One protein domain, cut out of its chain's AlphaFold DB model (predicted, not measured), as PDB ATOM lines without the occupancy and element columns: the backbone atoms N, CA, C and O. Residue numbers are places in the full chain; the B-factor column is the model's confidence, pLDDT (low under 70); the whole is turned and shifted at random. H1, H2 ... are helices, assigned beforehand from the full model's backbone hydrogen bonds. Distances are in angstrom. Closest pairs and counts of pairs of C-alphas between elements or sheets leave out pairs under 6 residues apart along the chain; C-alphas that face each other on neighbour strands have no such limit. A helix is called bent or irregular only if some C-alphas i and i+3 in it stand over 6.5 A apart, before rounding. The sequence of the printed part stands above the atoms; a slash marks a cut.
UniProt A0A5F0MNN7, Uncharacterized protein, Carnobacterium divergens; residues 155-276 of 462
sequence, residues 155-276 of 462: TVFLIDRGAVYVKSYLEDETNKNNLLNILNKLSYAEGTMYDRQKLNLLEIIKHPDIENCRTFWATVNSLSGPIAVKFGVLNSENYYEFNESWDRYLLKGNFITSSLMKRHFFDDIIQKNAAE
ATOM      1  N   THR A 155     -38.857   0.083  38.310       78.44
ATOM      2  CA  THR A 155     -38.126   1.267  38.726       78.44
ATOM      3  C   THR A 155     -36.652   0.958  39.020       78.44
ATOM      4  O   THR A 155     -35.807   1.829  38.868       78.44
ATOM      5  N   VAL A 156     -36.317  -0.292  39.375       84.31
ATOM      6  CA  VAL A 156     -34.919  -0.743  39.506       84.31
ATOM      7  C   VAL A 156     -34.178  -0.592  38.178       84.31
ATOM      8  O   VAL A 156     -33.061  -0.097  38.171       84.31
ATOM      9  N   PHE A 157     -34.812  -0.947  37.060       87.00
ATOM     10  CA  PHE A 157     -34.221  -0.753  35.737       87.00
ATOM     11  C   PHE A 157     -33.957   0.729  35.447       87.00
ATOM     12  O   PHE A 157     -32.858   1.084  35.040       87.00
ATOM     13  N   LEU A 158     -34.905   1.618  35.751       82.56
ATOM     14  CA  LEU A 158     -34.714   3.069  35.590       82.56
ATOM     15  C   LEU A 158     -33.558   3.621  36.442       82.56
ATOM     16  O   LEU A 158     -32.819   4.505  36.010       82.56
ATOM     17  N   ILE A 159     -33.380   3.077  37.643       84.25
ATOM     18  CA  ILE A 159     -32.265   3.421  38.530       84.25
ATOM     19  C   ILE A 159     -30.938   2.943  37.964       84.25
ATOM     20  O   ILE A 159     -29.964   3.688  38.020       84.25
ATOM     21  N   ASP A 160     -30.903   1.738  37.403       88.31
ATOM     22  CA  ASP A 160     -29.708   1.195  36.766       88.31
ATOM     23  C   ASP A 160     -29.277   2.077  35.591       88.31
ATOM     24  O   ASP A 160     -28.104   2.441  35.501       88.31
ATOM     25  N   ARG A 161     -30.227   2.534  34.766       87.62
ATOM     26  CA  ARG A 161     -29.949   3.479  33.669       87.62
ATOM     27  C   ARG A 161     -29.369   4.794  34.170       87.62
ATOM     28  O   ARG A 161     -28.352   5.268  33.668       87.62
ATOM     29  N   GLY A 162     -29.986   5.369  35.194       87.75
ATOM     30  CA  GLY A 162     -29.483   6.596  35.788       87.75
ATOM     31  C   GLY A 162     -28.134   6.437  36.484       87.75
ATOM     32  O   GLY A 162     -27.310   7.344  36.436       87.75
ATOM     33  N   ALA A 163     -27.855   5.273  37.068       90.62
ATOM     34  CA  ALA A 163     -26.548   4.957  37.629       90.62
ATOM     35  C   ALA A 163     -25.468   4.877  36.540       90.62
ATOM     36  O   ALA A 163     -24.373   5.396  36.740       90.62
ATOM     37  N   VAL A 164     -25.774   4.285  35.378       90.81
ATOM     38  CA  VAL A 164     -24.874   4.287  34.209       90.81
ATOM     39  C   VAL A 164     -24.611   5.715  33.735       90.81
ATOM     40  O   VAL A 164     -23.458   6.079  33.501       90.81
ATOM     41  N   TYR A 165     -25.651   6.548  33.673       90.31
ATOM     42  CA  TYR A 165     -25.502   7.964  33.353       90.31
ATOM     43  C   TYR A 165     -24.596   8.691  34.358       90.31
ATOM     44  O   TYR A 165     -23.636   9.344  33.956       90.31
ATOM     45  N   VAL A 166     -24.859   8.553  35.664       91.62
ATOM     46  CA  VAL A 166     -24.047   9.184  36.717       91.62
ATOM     47  C   VAL A 166     -22.608   8.704  36.637       91.62
ATOM     48  O   VAL A 166     -21.694   9.513  36.752       91.62
ATOM     49  N   LYS A 167     -22.390   7.412  36.389       94.38
ATOM     50  CA  LYS A 167     -21.047   6.868  36.204       94.38
ATOM     51  C   LYS A 167     -20.324   7.569  35.054       94.38
ATOM     52  O   LYS A 167     -19.239   8.091  35.273       94.38
ATOM     53  N   SER A 168     -20.951   7.663  33.882       92.62
ATOM     54  CA  SER A 168     -20.378   8.379  32.735       92.62
ATOM     55  C   SER A 168     -20.141   9.864  33.038       92.62
ATOM     56  O   SER A 168     -19.106  10.408  32.660       92.62
ATOM     57  N   TYR A 169     -21.053  10.512  33.769       92.31
ATOM     58  CA  TYR A 169     -20.901  11.902  34.203       92.31
ATOM     59  C   TYR A 169     -19.700  12.084  35.145       92.31
ATOM     60  O   TYR A 169     -18.983  13.071  35.018       92.31
ATOM     61  N   LEU A 170     -19.464  11.146  36.066       93.88
ATOM     62  CA  LEU A 170     -18.346  11.168  37.020       93.88
ATOM     63  C   LEU A 170     -17.012  10.701  36.416       93.88
ATOM     64  O   LEU A 170     -15.958  10.995  36.977       93.88
ATOM     65  N   GLU A 171     -17.042   9.964  35.309       94.88
ATOM     66  CA  GLU A 171     -15.851   9.593  34.533       94.88
ATOM     67  C   GLU A 171     -15.351  10.747  33.649       94.88
ATOM     68  O   GLU A 171     -14.174  10.775  33.293       94.88
ATOM     69  N   ASP A 172     -16.203  11.731  33.341       95.25
ATOM     70  CA  ASP A 172     -15.767  12.979  32.719       95.25
ATOM     71  C   ASP A 172     -14.945  13.821  33.711       95.25
ATOM     72  O   ASP A 172     -15.441  14.279  34.743       95.25
ATOM     73  N   GLU A 173     -13.674  14.053  33.379       95.88
ATOM     74  CA  GLU A 173     -12.729  14.764  34.247       95.88
ATOM     75  C   GLU A 173     -13.183  16.191  34.586       95.88
ATOM     76  O   GLU A 173     -12.916  16.674  35.687       95.88
ATOM     77  N   THR A 174     -13.892  16.880  33.691       95.44
ATOM     78  CA  THR A 174     -14.353  18.252  33.955       95.44
ATOM     79  C   THR A 174     -15.428  18.243  35.035       95.44
ATOM     80  O   THR A 174     -15.301  18.925  36.057       95.44
ATOM     81  N   ASN A 175     -16.455  17.416  34.846       93.56
ATOM     82  CA  ASN A 175     -17.550  17.240  35.796       93.56
ATOM     83  C   ASN A 175     -17.038  16.738  37.151       93.56
ATOM     84  O   ASN A 175     -17.354  17.311  38.199       93.56
ATOM     85  N   LYS A 176     -16.177  15.716  37.135       94.81
ATOM     86  CA  LYS A 176     -15.546  15.148  38.329       94.81
ATOM     87  C   LYS A 176     -14.792  16.205  39.127       94.81
ATOM     88  O   LYS A 176     -15.031  16.364  40.326       94.81
ATOM     89  N   ASN A 177     -13.905  16.956  38.473       95.81
ATOM     90  CA  ASN A 177     -13.095  17.970  39.141       95.81
ATOM     91  C   ASN A 177     -13.949  19.125  39.677       95.81
ATOM     92  O   ASN A 177     -13.682  19.614  40.776       95.81
ATOM     93  N   ASN A 178     -15.020  19.510  38.979       94.69
ATOM     94  CA  ASN A 178     -15.975  20.502  39.475       94.69
ATOM     95  C   ASN A 178     -16.635  20.053  40.788       94.69
ATOM     96  O   ASN A 178     -16.605  20.796  41.775       94.69
ATOM     97  N   LEU A 179     -17.150  18.820  40.845       94.31
ATOM     98  CA  LEU A 179     -17.762  18.279  42.063       94.31
ATOM     99  C   LEU A 179     -16.746  18.144  43.208       94.31
ATOM    100  O   LEU A 179     -17.024  18.556  44.340       94.31
ATOM    101  N   LEU A 180     -15.542  17.635  42.924       95.81
ATOM    102  CA  LEU A 180     -14.467  17.530  43.917       95.81
ATOM    103  C   LEU A 180     -14.072  18.904  44.471       95.81
ATOM    104  O   LEU A 180     -13.888  19.050  45.680       95.81
ATOM    105  N   ASN A 181     -13.998  19.928  43.620       95.12
ATOM    106  CA  ASN A 181     -13.691  21.296  44.032       95.12
ATOM    107  C   ASN A 181     -14.751  21.870  44.979       95.12
ATOM    108  O   ASN A 181     -14.398  22.556  45.943       95.12
ATOM    109  N   ILE A 182     -16.038  21.587  44.748       93.62
ATOM    110  CA  ILE A 182     -17.117  22.012  45.651       93.62
ATOM    111  C   ILE A 182     -16.994  21.294  47.003       93.62
ATOM    112  O   ILE A 182     -17.051  21.951  48.046       93.62
ATOM    113  N   LEU A 183     -16.767  19.974  47.007       93.31
ATOM    114  CA  LEU A 183     -16.645  19.197  48.248       93.31
ATOM    115  C   LEU A 183     -15.407  19.559  49.060       93.31
ATOM    116  O   LEU A 183     -15.488  19.664  50.283       93.31
ATOM    117  N   ASN A 184     -14.271  19.789  48.408       93.12
ATOM    118  CA  ASN A 184     -13.024  20.129  49.093       93.12
ATOM    119  C   ASN A 184     -13.098  21.482  49.815       93.12
ATOM    120  O   ASN A 184     -12.431  21.658  50.831       93.12
ATOM    121  N   LYS A 185     -13.957  22.405  49.360       94.00
ATOM    122  CA  LYS A 185     -14.223  23.687  50.039       94.00
ATOM    123  C   LYS A 185     -15.071  23.545  51.310       94.00
ATOM    124  O   LYS A 185     -15.175  24.503  52.075       94.00
ATOM    125  N   LEU A 186     -15.698  22.392  51.546       91.94
ATOM    126  CA  LEU A 186     -16.455  22.136  52.770       91.94
ATOM    127  C   LEU A 186     -15.503  21.741  53.898       91.94
ATOM    128  O   LEU A 186     -14.731  20.796  53.752       91.94
ATOM    129  N   SER A 187     -15.587  22.428  55.034       91.12
ATOM    130  CA  SER A 187     -14.819  22.097  56.235       91.12
ATOM    131  C   SER A 187     -15.773  21.758  57.376       91.12
ATOM    132  O   SER A 187     -16.676  22.537  57.686       91.12
ATOM    133  N   TYR A 188     -15.576  20.587  57.976       91.62
ATOM    134  CA  TYR A 188     -16.308  20.101  59.140       91.62
ATOM    135  C   TYR A 188     -15.298  19.574  60.154       91.62
ATOM    136  O   TYR A 188     -14.201  19.169  59.776       91.62
ATOM    137  N   ALA A 189     -15.660  19.574  61.436       93.25
ATOM    138  CA  ALA A 189     -14.823  18.934  62.441       93.25
ATOM    139  C   ALA A 189     -14.704  17.430  62.141       93.25
ATOM    140  O   ALA A 189     -15.698  16.781  61.787       93.25
ATOM    141  N   GLU A 190     -13.490  16.904  62.281       95.06
ATOM    142  CA  GLU A 190     -13.158  15.515  61.967       95.06
ATOM    143  C   GLU A 190     -14.057  14.540  62.743       95.06
ATOM    144  O   GLU A 190     -14.369  14.742  63.920       95.06
ATOM    145  N   GLY A 191     -14.533  13.496  62.063       91.00
ATOM    146  CA  GLY A 191     -15.346  12.439  62.670       91.00
ATOM    147  C   GLY A 191     -16.812  12.806  62.922       91.00
ATOM    148  O   GLY A 191     -17.604  11.929  63.304       91.00
ATOM    149  N   THR A 192     -17.217  14.054  62.660       91.81
ATOM    150  CA  THR A 192     -18.634  14.445  62.662       91.81
ATOM    151  C   THR A 192     -19.420  13.706  61.578       91.81
ATOM    152  O   THR A 192     -18.867  13.182  60.611       91.81
ATOM    153  N   MET A 193     -20.749  13.666  61.715       88.50
ATOM    154  CA  MET A 193     -21.619  13.044  60.711       88.50
ATOM    155  C   MET A 193     -21.433  13.672  59.319       88.50
ATOM    156  O   MET A 193     -21.385  12.947  58.330       88.50
ATOM    157  N   TYR A 194     -21.282  14.999  59.240       89.50
ATOM    158  CA  TYR A 194     -21.076  15.705  57.971       89.50
ATOM    159  C   TYR A 194     -19.701  15.442  57.363       89.50
ATOM    160  O   TYR A 194     -19.604  15.302  56.147       89.50
ATOM    161  N   ASP A 195     -18.661  15.310  58.187       91.62
ATOM    162  CA  ASP A 195     -17.336  14.910  57.719       91.62
ATOM    163  C   ASP A 195     -17.365  13.503  57.094       91.62
ATOM    164  O   ASP A 195     -16.956  13.317  55.951       91.62
ATOM    165  N   ARG A 196     -17.999  12.530  57.764       90.44
ATOM    166  CA  ARG A 196     -18.166  11.169  57.218       90.44
ATOM    167  C   ARG A 196     -18.976  11.142  55.922       90.44
ATOM    168  O   ARG A 196     -18.617  10.427  54.992       90.44
ATOM    169  N   GLN A 197     -20.061  11.916  55.841       89.94
ATOM    170  CA  GLN A 197     -20.883  11.998  54.629       89.94
ATOM    171  C   GLN A 197     -20.130  12.661  53.467       89.94
ATOM    172  O   GLN A 197     -20.237  12.195  52.333       89.94
ATOM    173  N   LYS A 198     -19.324  13.693  53.746       92.25
ATOM    174  CA  LYS A 198     -18.411  14.296  52.768       92.25
ATOM    175  C   LYS A 198     -17.379  13.277  52.276       92.25
ATOM    176  O   LYS A 198     -17.176  13.183  51.070       92.25
ATOM    177  N   LEU A 199     -16.734  12.534  53.179       91.56
ATOM    178  CA  LEU A 199     -15.720  11.534  52.827       91.56
ATOM    179  C   LEU A 199     -16.299  10.400  51.975       91.56
ATOM    180  O   LEU A 199     -15.702  10.060  50.960       91.56
ATOM    181  N   ASN A 200     -17.485   9.892  52.325       90.12
ATOM    182  CA  ASN A 200     -18.191   8.897  51.515       90.12
ATOM    183  C   ASN A 200     -18.467   9.436  50.099       90.12
ATOM    184  O   ASN A 200     -18.114   8.818  49.102       90.12
ATOM    185  N   LEU A 201     -18.999  10.656  49.985       91.44
ATOM    186  CA  LEU A 201     -19.273  11.244  48.674       91.44
ATOM    187  C   LEU A 201     -17.992  11.502  47.855       91.44
ATOM    188  O   LEU A 201     -17.996  11.332  46.637       91.44
ATOM    189  N   LEU A 202     -16.886  11.874  48.510       93.81
ATOM    190  CA  LEU A 202     -15.572  11.980  47.871       93.81
ATOM    191  C   LEU A 202     -15.096  10.631  47.320       93.81
ATOM    192  O   LEU A 202     -14.521  10.603  46.235       93.81
ATOM    193  N   GLU A 203     -15.313   9.540  48.052       92.56
ATOM    194  CA  GLU A 203     -14.982   8.185  47.607       92.56
ATOM    195  C   GLU A 203     -15.795   7.799  46.367       92.56
ATOM    196  O   GLU A 203     -15.199   7.453  45.347       92.56
ATOM    197  N   ILE A 204     -17.120   7.997  46.408       91.25
ATOM    198  CA  ILE A 204     -18.036   7.748  45.279       91.25
ATOM    199  C   ILE A 204     -17.575   8.482  44.010       91.25
ATOM    200  O   ILE A 204     -17.540   7.902  42.930       91.25
ATOM    201  N   ILE A 205     -17.198   9.759  44.126       94.19
ATOM    202  CA  ILE A 205     -16.784  10.572  42.969       94.19
ATOM    203  C   ILE A 205     -15.411  10.152  42.447       94.19
ATOM    204  O   ILE A 205     -15.167  10.179  41.241       94.19
ATOM    205  N   LYS A 206     -14.481   9.784  43.334       94.88
ATOM    206  CA  LYS A 206     -13.139   9.352  42.922       94.88
ATOM    207  C   LYS A 206     -13.164   7.987  42.244       94.88
ATOM    208  O   LYS A 206     -12.416   7.802  41.279       94.88
ATOM    209  N   HIS A 207     -14.020   7.091  42.728       94.75
ATOM    210  CA  HIS A 207     -14.111   5.694  42.320       94.75
ATOM    211  C   HIS A 207     -15.571   5.312  42.014       94.75
ATOM    212  O   HIS A 207     -16.194   4.597  42.798       94.75
ATOM    213  N   PRO A 208     -16.132   5.780  40.884       92.31
ATOM    214  CA  PRO A 208     -17.531   5.536  40.556       92.31
ATOM    215  C   PRO A 208     -17.758   4.074  40.145       92.31
ATOM    216  O   PRO A 208     -17.525   3.672  39.001       92.31
ATOM    217  N   ASP A 209     -18.246   3.263  41.078       94.00
ATOM    218  CA  ASP A 209     -18.851   1.967  40.780       94.00
ATOM    219  C   ASP A 209     -20.377   2.079  40.636       94.00
ATOM    220  O   ASP A 209     -21.004   3.068  41.019       94.00
ATOM    221  N   ILE A 210     -20.994   1.051  40.050       90.94
ATOM    222  CA  ILE A 210     -22.420   1.094  39.722       90.94
ATOM    223  C   ILE A 210     -23.316   1.151  40.968       90.94
ATOM    224  O   ILE A 210     -24.371   1.779  40.926       90.94
ATOM    225  N   GLU A 211     -22.921   0.527  42.079       89.69
ATOM    226  CA  GLU A 211     -23.717   0.486  43.309       89.69
ATOM    227  C   GLU A 211     -23.747   1.861  43.984       89.69
ATOM    228  O   GLU A 211     -24.811   2.375  44.349       89.69
ATOM    229  N   ASN A 212     -22.593   2.513  44.038       91.00
ATOM    230  CA  ASN A 212     -22.466   3.882  44.511       91.00
ATOM    231  C   ASN A 212     -23.185   4.879  43.590       91.00
ATOM    232  O   ASN A 212     -23.912   5.757  44.070       91.00
ATOM    233  N   CYS A 213     -23.089   4.703  42.269       92.19
ATOM    234  CA  CYS A 213     -23.817   5.534  41.309       92.19
ATOM    235  C   CYS A 213     -25.341   5.381  41.412       92.19
ATOM    236  O   CYS A 213     -26.051   6.371  41.234       92.19
ATOM    237  N   ARG A 214     -25.870   4.197  41.761       90.31
ATOM    238  CA  ARG A 214     -27.310   4.017  42.053       90.31
ATOM    239  C   ARG A 214     -27.749   4.880  43.226       90.31
ATOM    240  O   ARG A 214     -28.768   5.561  43.141       90.31
ATOM    241  N   THR A 215     -26.965   4.872  44.301       88.06
ATOM    242  CA  THR A 215     -27.236   5.663  45.510       88.06
ATOM    243  C   THR A 215     -27.182   7.163  45.203       88.06
ATOM    244  O   THR A 215     -28.065   7.933  45.600       88.06
ATOM    245  N   PHE A 216     -26.182   7.589  44.428       89.69
ATOM    246  CA  PHE A 216     -26.056   8.971  43.967       89.69
ATOM    247  C   PHE A 216     -27.255   9.383  43.101       89.69
ATOM    248  O   PHE A 216     -27.884  10.408  43.360       89.69
ATOM    249  N   TRP A 217     -27.625   8.564  42.112       88.94
ATOM    250  CA  TRP A 217     -28.747   8.837  41.213       88.94
ATOM    251  C   TRP A 217     -30.095   8.884  41.938       88.94
ATOM    252  O   TRP A 217     -30.895   9.791  41.704       88.94
ATOM    253  N   ALA A 218     -30.344   7.949  42.856       86.44
ATOM    254  CA  ALA A 218     -31.542   7.959  43.692       86.44
ATOM    255  C   ALA A 218     -31.618   9.246  44.531       86.44
ATOM    256  O   ALA A 218     -32.681   9.861  44.637       86.44
ATOM    257  N   THR A 219     -30.476   9.697  45.063       86.31
ATOM    258  CA  THR A 219     -30.378  10.965  45.797       86.31
ATOM    259  C   THR A 219     -30.727  12.150  44.898       86.31
ATOM    260  O   THR A 219     -31.608  12.924  45.260       86.31
ATOM    261  N   VAL A 220     -30.122  12.266  43.711       86.88
ATOM    262  CA  VAL A 220     -30.448  13.318  42.727       86.88
ATOM    263  C   VAL A 220     -31.947  13.357  42.441       86.88
ATOM    264  O   VAL A 220     -32.561  14.414  42.550       86.88
ATOM    265  N   ASN A 221     -32.554  12.206  42.150       82.25
ATOM    266  CA  ASN A 221     -33.982  12.129  41.846       82.25
ATOM    267  C   ASN A 221     -34.865  12.583  43.005       82.25
ATOM    268  O   ASN A 221     -35.840  13.295  42.781       82.25
ATOM    269  N   SER A 222     -34.511  12.234  44.245       82.06
ATOM    270  CA  SER A 222     -35.243  12.722  45.422       82.06
ATOM    271  C   SER A 222     -35.161  14.245  45.590       82.06
ATOM    272  O   SER A 222     -36.048  14.856  46.181       82.06
ATOM    273  N   LEU A 223     -34.100  14.868  45.063       84.31
ATOM    274  CA  LEU A 223     -33.892  16.313  45.113       84.31
ATOM    275  C   LEU A 223     -34.572  17.040  43.951       84.31
ATOM    276  O   LEU A 223     -34.968  18.187  44.140       84.31
ATOM    277  N   SER A 224     -34.754  16.386  42.798       80.88
ATOM    278  CA  SER A 224     -35.351  16.946  41.573       80.88
ATOM    279  C   SER A 224     -36.817  17.391  41.700       80.88
ATOM    280  O   SER A 224     -37.357  17.871  40.716       80.88
ATOM    281  N   GLY A 225     -37.459  17.259  42.867       80.75
ATOM    282  CA  GLY A 225     -38.838  17.686  43.131       80.75
ATOM    283  C   GLY A 225     -38.970  19.078  43.786       80.75
ATOM    284  O   GLY A 225     -38.217  20.001  43.462       80.75
ATOM    285  N   PRO A 226     -39.871  19.254  44.781       82.00
ATOM    286  CA  PRO A 226     -40.059  20.527  45.490       82.00
ATOM    287  C   PRO A 226     -38.783  21.096  46.128       82.00
ATOM    288  O   PRO A 226     -38.669  22.306  46.332       82.00
ATOM    289  N   ILE A 227     -37.804  20.238  46.444       82.56
ATOM    290  CA  ILE A 227     -36.504  20.650  46.985       82.56
ATOM    291  C   ILE A 227     -35.725  21.458  45.940       82.56
ATOM    292  O   ILE A 227     -35.297  22.568  46.248       82.56
ATOM    293  N   ALA A 228     -35.573  20.959  44.713       84.06
ATOM    294  CA  ALA A 228     -34.909  21.685  43.631       84.06
ATOM    295  C   ALA A 228     -35.587  23.032  43.342       84.06
ATOM    296  O   ALA A 228     -34.894  24.040  43.203       84.06
ATOM    297  N   VAL A 229     -36.925  23.078  43.355       83.12
ATOM    298  CA  VAL A 229     -37.693  24.329  43.200       83.12
ATOM    299  C   VAL A 229     -37.399  25.305  44.343       83.12
ATOM    300  O   VAL A 229     -37.105  26.475  44.107       83.12
ATOM    301  N   LYS A 230     -37.389  24.826  45.594       86.19
ATOM    302  CA  LYS A 230     -37.061  25.640  46.778       86.19
ATOM    303  C   LYS A 230     -35.665  26.267  46.701       86.19
ATOM    304  O   LYS A 230     -35.463  27.353  47.242       86.19
ATOM    305  N   PHE A 231     -34.707  25.584  46.079       85.25
ATOM    306  CA  PHE A 231     -33.338  26.073  45.905       85.25
ATOM    307  C   PHE A 231     -33.107  26.800  44.568       85.25
ATOM    308  O   PHE A 231     -31.980  27.203  44.302       85.25
ATOM    309  N   GLY A 232     -34.152  27.011  43.759       82.88
ATOM    310  CA  GLY A 232     -34.065  27.740  42.489       82.88
ATOM    311  C   GLY A 232     -33.358  26.979  41.364       82.88
ATOM    312  O   GLY A 232     -32.950  27.594  40.385       82.88
ATOM    313  N   VAL A 233     -33.200  25.659  41.500       83.75
ATOM    314  CA  VAL A 233     -32.571  24.802  40.482       83.75
ATOM    315  C   VAL A 233     -33.544  24.502  39.339       83.75
ATOM    316  O   VAL A 233     -33.130  24.427  38.184       83.75
ATOM    317  N   LEU A 234     -34.834  24.341  39.663       82.75
ATOM    318  CA  LEU A 234     -35.923  24.047  38.725       82.75
ATOM    319  C   LEU A 234     -37.097  25.017  38.905       82.75
ATOM    320  O   LEU A 234     -37.305  25.569  39.986       82.75
ATOM    321  N   ASN A 235     -37.911  25.160  37.857       81.50
ATOM    322  CA  ASN A 235     -39.178  25.895  37.903       81.50
ATOM    323  C   ASN A 235     -40.313  24.996  38.421       81.50
ATOM    324  O   ASN A 235     -40.310  23.788  38.191       81.50
ATOM    325  N   SER A 236     -41.327  25.583  39.065       74.19
ATOM    326  CA  SER A 236     -42.466  24.854  39.658       74.19
ATOM    327  C   SER A 236     -43.319  24.061  38.663       74.19
ATOM    328  O   SER A 236     -44.114  23.229  39.085       74.19
ATOM    329  N   GLU A 237     -43.174  24.325  37.364       68.94
ATOM    330  CA  GLU A 237     -43.921  23.665  36.286       68.94
ATOM    331  C   GLU A 237     -43.227  22.398  35.754       68.94
ATOM    332  O   GLU A 237     -43.875  21.592  35.096       68.94
ATOM    333  N   ASN A 238     -41.939  22.190  36.071       58.06
ATOM    334  CA  ASN A 238     -41.106  21.134  35.485       58.06
ATOM    335  C   ASN A 238     -40.382  20.328  36.570       58.06
ATOM    336  O   ASN A 238     -39.168  20.461  36.746       58.06
ATOM    337  N   TYR A 239     -41.109  19.491  37.310       60.97
ATOM    338  CA  TYR A 239     -40.463  18.494  38.158       60.97
ATOM    339  C   TYR A 239     -41.210  17.165  38.189       60.97
ATOM    340  O   TYR A 239     -42.432  17.097  38.077       60.97
ATOM    341  N   TYR A 240     -40.432  16.101  38.365       60.41
ATOM    342  CA  TYR A 240     -40.919  14.747  38.563       60.41
ATOM    343  C   TYR A 240     -40.920  14.431  40.062       60.41
ATOM    344  O   TYR A 240     -39.935  14.685  40.757       60.41
ATOM    345  N   GLU A 241     -42.016  13.870  40.570       56.19
ATOM    346  CA  GLU A 241     -42.128  13.445  41.965       56.19
ATOM    347  C   GLU A 241     -41.940  11.924  42.048       56.19
ATOM    348  O   GLU A 241     -42.717  11.139  41.500       56.19
ATOM    349  N   PHE A 242     -40.848  11.491  42.682       61.31
ATOM    350  CA  PHE A 242     -40.518  10.074  42.808       61.31
ATOM    351  C   PHE A 242     -41.348   9.425  43.930       61.31
ATOM    352  O   PHE A 242     -41.328   9.886  45.066       61.31
ATOM    353  N   ASN A 243     -42.056   8.335  43.614       56.12
ATOM    354  CA  ASN A 243     -42.880   7.578  44.568       56.12
ATOM    355  C   ASN A 243     -42.015   6.928  45.679       56.12
ATOM    356  O   ASN A 243     -40.906   6.479  45.398       56.12
ATOM    357  N   GLU A 244     -42.527   6.841  46.911       55.44
ATOM    358  CA  GLU A 244     -41.844   6.658  48.218       55.44
ATOM    359  C   GLU A 244     -40.924   5.419  48.400       55.44
ATOM    360  O   GLU A 244     -40.313   5.233  49.451       55.44
ATOM    361  N   SER A 245     -40.752   4.547  47.403       59.94
ATOM    362  CA  SER A 245     -40.082   3.244  47.572       59.94
ATOM    363  C   SER A 245     -38.539   3.266  47.601       59.94
ATOM    364  O   SER A 245     -37.920   2.199  47.623       59.94
ATOM    365  N   TRP A 246     -37.889   4.437  47.574       66.94
ATOM    366  CA  TRP A 246     -36.428   4.580  47.347       66.94
ATOM    367  C   TRP A 246     -35.605   4.876  48.585       66.94
ATOM    368  O   TRP A 246     -34.383   4.959  48.500       66.94
ATOM    369  N   ASP A 247     -36.248   4.964  49.741       66.94
ATOM    370  CA  ASP A 247     -35.643   5.391  50.998       66.94
ATOM    371  C   ASP A 247     -34.358   4.648  51.389       66.94
ATOM    372  O   ASP A 247     -33.493   5.217  52.057       66.94
ATOM    373  N   ARG A 248     -34.216   3.392  50.953       68.62
ATOM    374  CA  ARG A 248     -33.033   2.553  51.186       68.62
ATOM    375  C   ARG A 248     -31.796   2.935  50.358       68.62
ATOM    376  O   ARG A 248     -30.706   2.520  50.726       68.62
ATOM    377  N   TYR A 249     -31.957   3.681  49.263       64.88
ATOM    378  CA  TYR A 249     -30.878   4.089  48.346       64.88
ATOM    379  C   TYR A 249     -30.547   5.586  48.440       64.88
ATOM    380  O   TYR A 249     -29.799   6.107  47.620       64.88
ATOM    381  N   LEU A 250     -31.116   6.306  49.410       73.25
ATOM    382  CA  LEU A 250     -30.894   7.741  49.558       73.25
ATOM    383  C   LEU A 250     -29.699   8.028  50.467       73.25
ATOM    384  O   LEU A 250     -29.616   7.513  51.585       73.25
ATOM    385  N   LEU A 251     -28.841   8.961  50.050       69.94
ATOM    386  CA  LEU A 251     -27.943   9.668  50.963       69.94
ATOM    387  C   LEU A 251     -28.801  10.591  51.843       69.94
ATOM    388  O   LEU A 251     -28.975  11.774  51.563       69.94
ATOM    389  N   LYS A 252     -29.423  10.047  52.893       65.19
ATOM    390  CA  LYS A 252     -30.321  10.825  53.756       65.19
ATOM    391  C   LYS A 252     -29.546  11.839  54.608       65.19
ATOM    392  O   LYS A 252     -28.499  11.533  55.184       65.19
ATOM    393  N   GLY A 253     -30.124  13.031  54.772       68.94
ATOM    394  CA  GLY A 253     -29.812  13.924  55.890       68.94
ATOM    395  C   GLY A 253     -29.739  15.413  55.558       68.94
ATOM    396  O   GLY A 253     -29.690  15.832  54.402       68.94
ATOM    397  N   ASN A 254     -29.660  16.215  56.624       74.62
ATOM    398  CA  ASN A 254     -29.469  17.664  56.554       74.62
ATOM    399  C   ASN A 254     -28.218  18.052  55.755       74.62
ATOM    400  O   ASN A 254     -28.191  19.141  55.201       74.62
ATOM    401  N   PHE A 255     -27.194  17.200  55.655       82.75
ATOM    402  CA  PHE A 255     -25.981  17.477  54.878       82.75
ATOM    403  C   PHE A 255     -26.275  17.821  53.412       82.75
ATOM    404  O   PHE A 255     -25.848  18.871  52.935       82.75
ATOM    405  N   ILE A 256     -27.068  16.998  52.723       82.56
ATOM    406  CA  ILE A 256     -27.391  17.187  51.304       82.56
ATOM    407  C   ILE A 256     -28.098  18.531  51.080       82.56
ATOM    408  O   ILE A 256     -27.647  19.356  50.285       82.56
ATOM    409  N   THR A 257     -29.162  18.812  51.832       78.50
ATOM    410  CA  THR A 257     -29.967  20.028  51.643       78.50
ATOM    411  C   THR A 257     -29.307  21.288  52.214       78.50
ATOM    412  O   THR A 257     -29.368  22.353  51.603       78.50
ATOM    413  N   SER A 258     -28.652  21.205  53.376       78.62
ATOM    414  CA  SER A 258     -28.043  22.366  54.044       78.62
ATOM    415  C   SER A 258     -26.657  22.723  53.513       78.62
ATOM    416  O   SER A 258     -26.271  23.893  53.593       78.62
ATOM    417  N   SER A 259     -25.918  21.748  52.974       82.44
ATOM    418  CA  SER A 259     -24.537  21.943  52.524       82.44
ATOM    419  C   SER A 259     -24.378  21.864  51.009       82.44
ATOM    420  O   SER A 259     -23.723  22.744  50.452       82.44
ATOM    421  N   LEU A 260     -24.970  20.873  50.339       86.31
ATOM    422  CA  LEU A 260     -24.720  20.640  48.910       86.31
ATOM    423  C   LEU A 260     -25.664  21.434  47.998       86.31
ATOM    424  O   LEU A 260     -25.185  22.128  47.105       86.31
ATOM    425  N   MET A 261     -26.976  21.430  48.265       84.94
ATOM    426  CA  MET A 261     -27.956  22.160  47.436       84.94
ATOM    427  C   MET A 261     -27.683  23.669  47.378       84.94
ATOM    428  O   MET A 261     -27.714  24.265  46.312       84.94
ATOM    429  N   LYS A 262     -27.314  24.295  48.504       85.25
ATOM    430  CA  LYS A 262     -26.950  25.729  48.546       85.25
ATOM    431  C   LYS A 262     -25.719  26.097  47.712       85.25
ATOM    432  O   LYS A 262     -25.426  27.276  47.555       85.25
ATOM    433  N   ARG A 263     -24.936  25.104  47.295       85.88
ATOM    434  CA  ARG A 263     -23.680  25.278  46.557       85.88
ATOM    435  C   ARG A 263     -23.795  24.778  45.126       85.88
ATOM    436  O   ARG A 263     -22.768  24.552  44.498       85.88
ATOM    437  N   HIS A 264     -25.025  24.594  44.651       88.12
ATOM    438  CA  HIS A 264     -25.315  24.174  43.290       88.12
ATOM    439  C   HIS A 264     -24.664  22.830  42.918       88.12
ATOM    440  O   HIS A 264     -24.347  22.572  41.763       88.12
ATOM    441  N   PHE A 265     -24.414  21.965  43.914       88.88
ATOM    442  CA  PHE A 265     -23.637  20.734  43.728       88.88
ATOM    443  C   PHE A 265     -24.315  19.737  42.782       88.88
ATOM    444  O   PHE A 265     -23.639  19.001  42.073       88.88
ATOM    445  N   PHE A 266     -25.646  19.691  42.796       88.12
ATOM    446  CA  PHE A 266     -26.425  18.760  41.982       88.12
ATOM    447  C   PHE A 266     -27.082  19.432  40.775       88.12
ATOM    448  O   PHE A 266     -27.785  18.744  40.043       88.12
ATOM    449  N   ASP A 267     -26.886  20.735  40.566       89.81
ATOM    450  CA  ASP A 267     -27.710  21.534  39.652       89.81
ATOM    451  C   ASP A 267     -27.678  21.004  38.225       89.81
ATOM    452  O   ASP A 267     -28.735  20.713  37.673       89.81
ATOM    453  N   ASP A 268     -26.487  20.769  37.675       87.06
ATOM    454  CA  ASP A 268     -26.320  20.239  36.320       87.06
ATOM    455  C   ASP A 268     -27.051  18.904  36.129       87.06
ATOM    456  O   ASP A 268     -27.750  18.695  35.138       87.06
ATOM    457  N   ILE A 269     -26.898  17.984  37.086       87.06
ATOM    458  CA  ILE A 269     -27.486  16.645  37.000       87.06
ATOM    459  C   ILE A 269     -29.004  16.719  37.220       87.06
ATOM    460  O   ILE A 269     -29.754  16.042  36.521       87.06
ATOM    461  N   ILE A 270     -29.474  17.559  38.148       86.94
ATOM    462  CA  ILE A 270     -30.903  17.790  38.396       86.94
ATOM    463  C   ILE A 270     -31.563  18.405  37.161       86.94
ATOM    464  O   ILE A 270     -32.639  17.951  36.781       86.94
ATOM    465  N   GLN A 271     -30.934  19.394  36.524       85.62
ATOM    466  CA  GLN A 271     -31.451  20.042  35.318       85.62
ATOM    467  C   GLN A 271     -31.512  19.070  34.140       85.62
ATOM    468  O   GLN A 271     -32.545  18.987  33.482       85.62
ATOM    469  N   LYS A 272     -30.461  18.272  33.917       80.94
ATOM    470  CA  LYS A 272     -30.463  17.232  32.873       80.94
ATOM    471  C   LYS A 272     -31.485  16.126  33.142       80.94
ATOM    472  O   LYS A 272     -32.146  15.664  32.218       80.94
ATOM    473  N   ASN A 273     -31.659  15.728  34.404       79.44
ATOM    474  CA  ASN A 273     -32.711  14.789  34.794       79.44
ATOM    475  C   ASN A 273     -34.111  15.370  34.538       79.44
ATOM    476  O   ASN A 273     -34.965  14.691  33.974       79.44
ATOM    477  N   ALA A 274     -34.338  16.632  34.914       75.69
ATOM    478  CA  ALA A 274     -35.620  17.320  34.753       75.69
ATOM    479  C   ALA A 274     -35.964  17.641  33.292       75.69
ATOM    480  O   ALA A 274     -37.138  17.692  32.943       75.69
ATOM    481  N   ALA A 275     -34.960  17.794  32.425       72.31
ATOM    482  CA  ALA A 275     -35.143  17.829  30.973       72.31
ATOM    483  C   ALA A 275     -35.574  16.465  30.386       72.31
ATOM    484  O   ALA A 275     -35.734  16.330  29.176       72.31
ATOM    485  N   GLU A 276     -35.748  15.449  31.240       64.88
ATOM    486  CA  GLU A 276     -36.116  14.072  30.917       64.88
ATOM    487  C   GLU A 276     -35.151  13.368  29.948       64.88
ATOM    488  O   GLU A 276     -35.457  12.282  29.460       64.88
TER     489      GLU A 276
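What this domain is: This is residues 155 to 276 of the 462 residues of an uncharacterized protein of Carnobacterium divergens (UniProt A0A5F0MNN7). Short helices are gathered round H4, the helix nearest the middle: H1, the longest helix, crosses one side of H4 about at a right angle, and the helical hairpin of H2 and H3 turns off from the last end of H1. The short helices H5, H6 and H7 lie toward the last end of H4, with few contacts among them, and the long link of residues 231 to 253 runs round the side away from the hairpin. The printed part has 122 residues with seven named helices, H1 to H7 in chain order, and no named strand; the class is all helix. It is compact, with a radius of gyration of the C-alphas of 13.7 A, and rounded, spanning 39 by 29 by 29 A.

How they stand to each other: H1, residues 155 to 171, touches H4, residues 210 to 223, about perpendicular at 77 degrees; their closest C-alphas, of Ala 163 and Arg 214, are 4.6 A apart. H2, residues 173 to 184, and H1 only just touch, with 3 pairs of C-alphas within 8 A, and only at the corner, the closest being Leu 170 and Lys 176 at 5.0 A. H2 and H3, residues 193 to 206, form a helical hairpin: they touch at a shallow tilt of 14 degrees, opposite ways, with the closest C-alphas, of Lys 176 and Ile 205, 6.6 A apart. H7, residues 267 to 274, touches H4 with residues 220 to 223 of H4 alone, about perpendicular at 82 degrees; the closest C-alphas are those of Val 220 and Ile 270, 6.2 A apart. The helix packing is mostly crossed, but only just. H6, residues 254 to 263, is close to but not clearly touching H3, with the C-alphas of Tyr 194 and Phe 255 closest at 6.1 A. H5, residues 226 to 230, and H4 meet only through their link. H2 and H7 are apart. Every O i to N i+4 pair is within hydrogen-bond range in H1, H2, H3, H4, H5 and H7, and 3 of 6 are in H6.

Where its parts are: H1 begins at C-alpha 155, (-38.126, 1.267, 38.726), and is 24.1 A long. H2 measures 15.8 A, H3 20.0 A, H4 19.8 A, H5 6.1 A and H6 13.8 A. H6 is irregular, but only just: C-alphas 258 and 261 are 6.6 A apart. H7, 10.2 A long, ends at C-alpha 274, (-35.620, 17.320, 34.753).

The domain as a whole: The C-alphas farthest apart, of Glu 190 and Glu 237, are 40.9 A apart. The printed part has no cut, and H5 to H6 is a long link of 23 residues. The mean pLDDT of the printed part is 84.6, and residues 237 to 249, 251 to 253 and 276 are under 70.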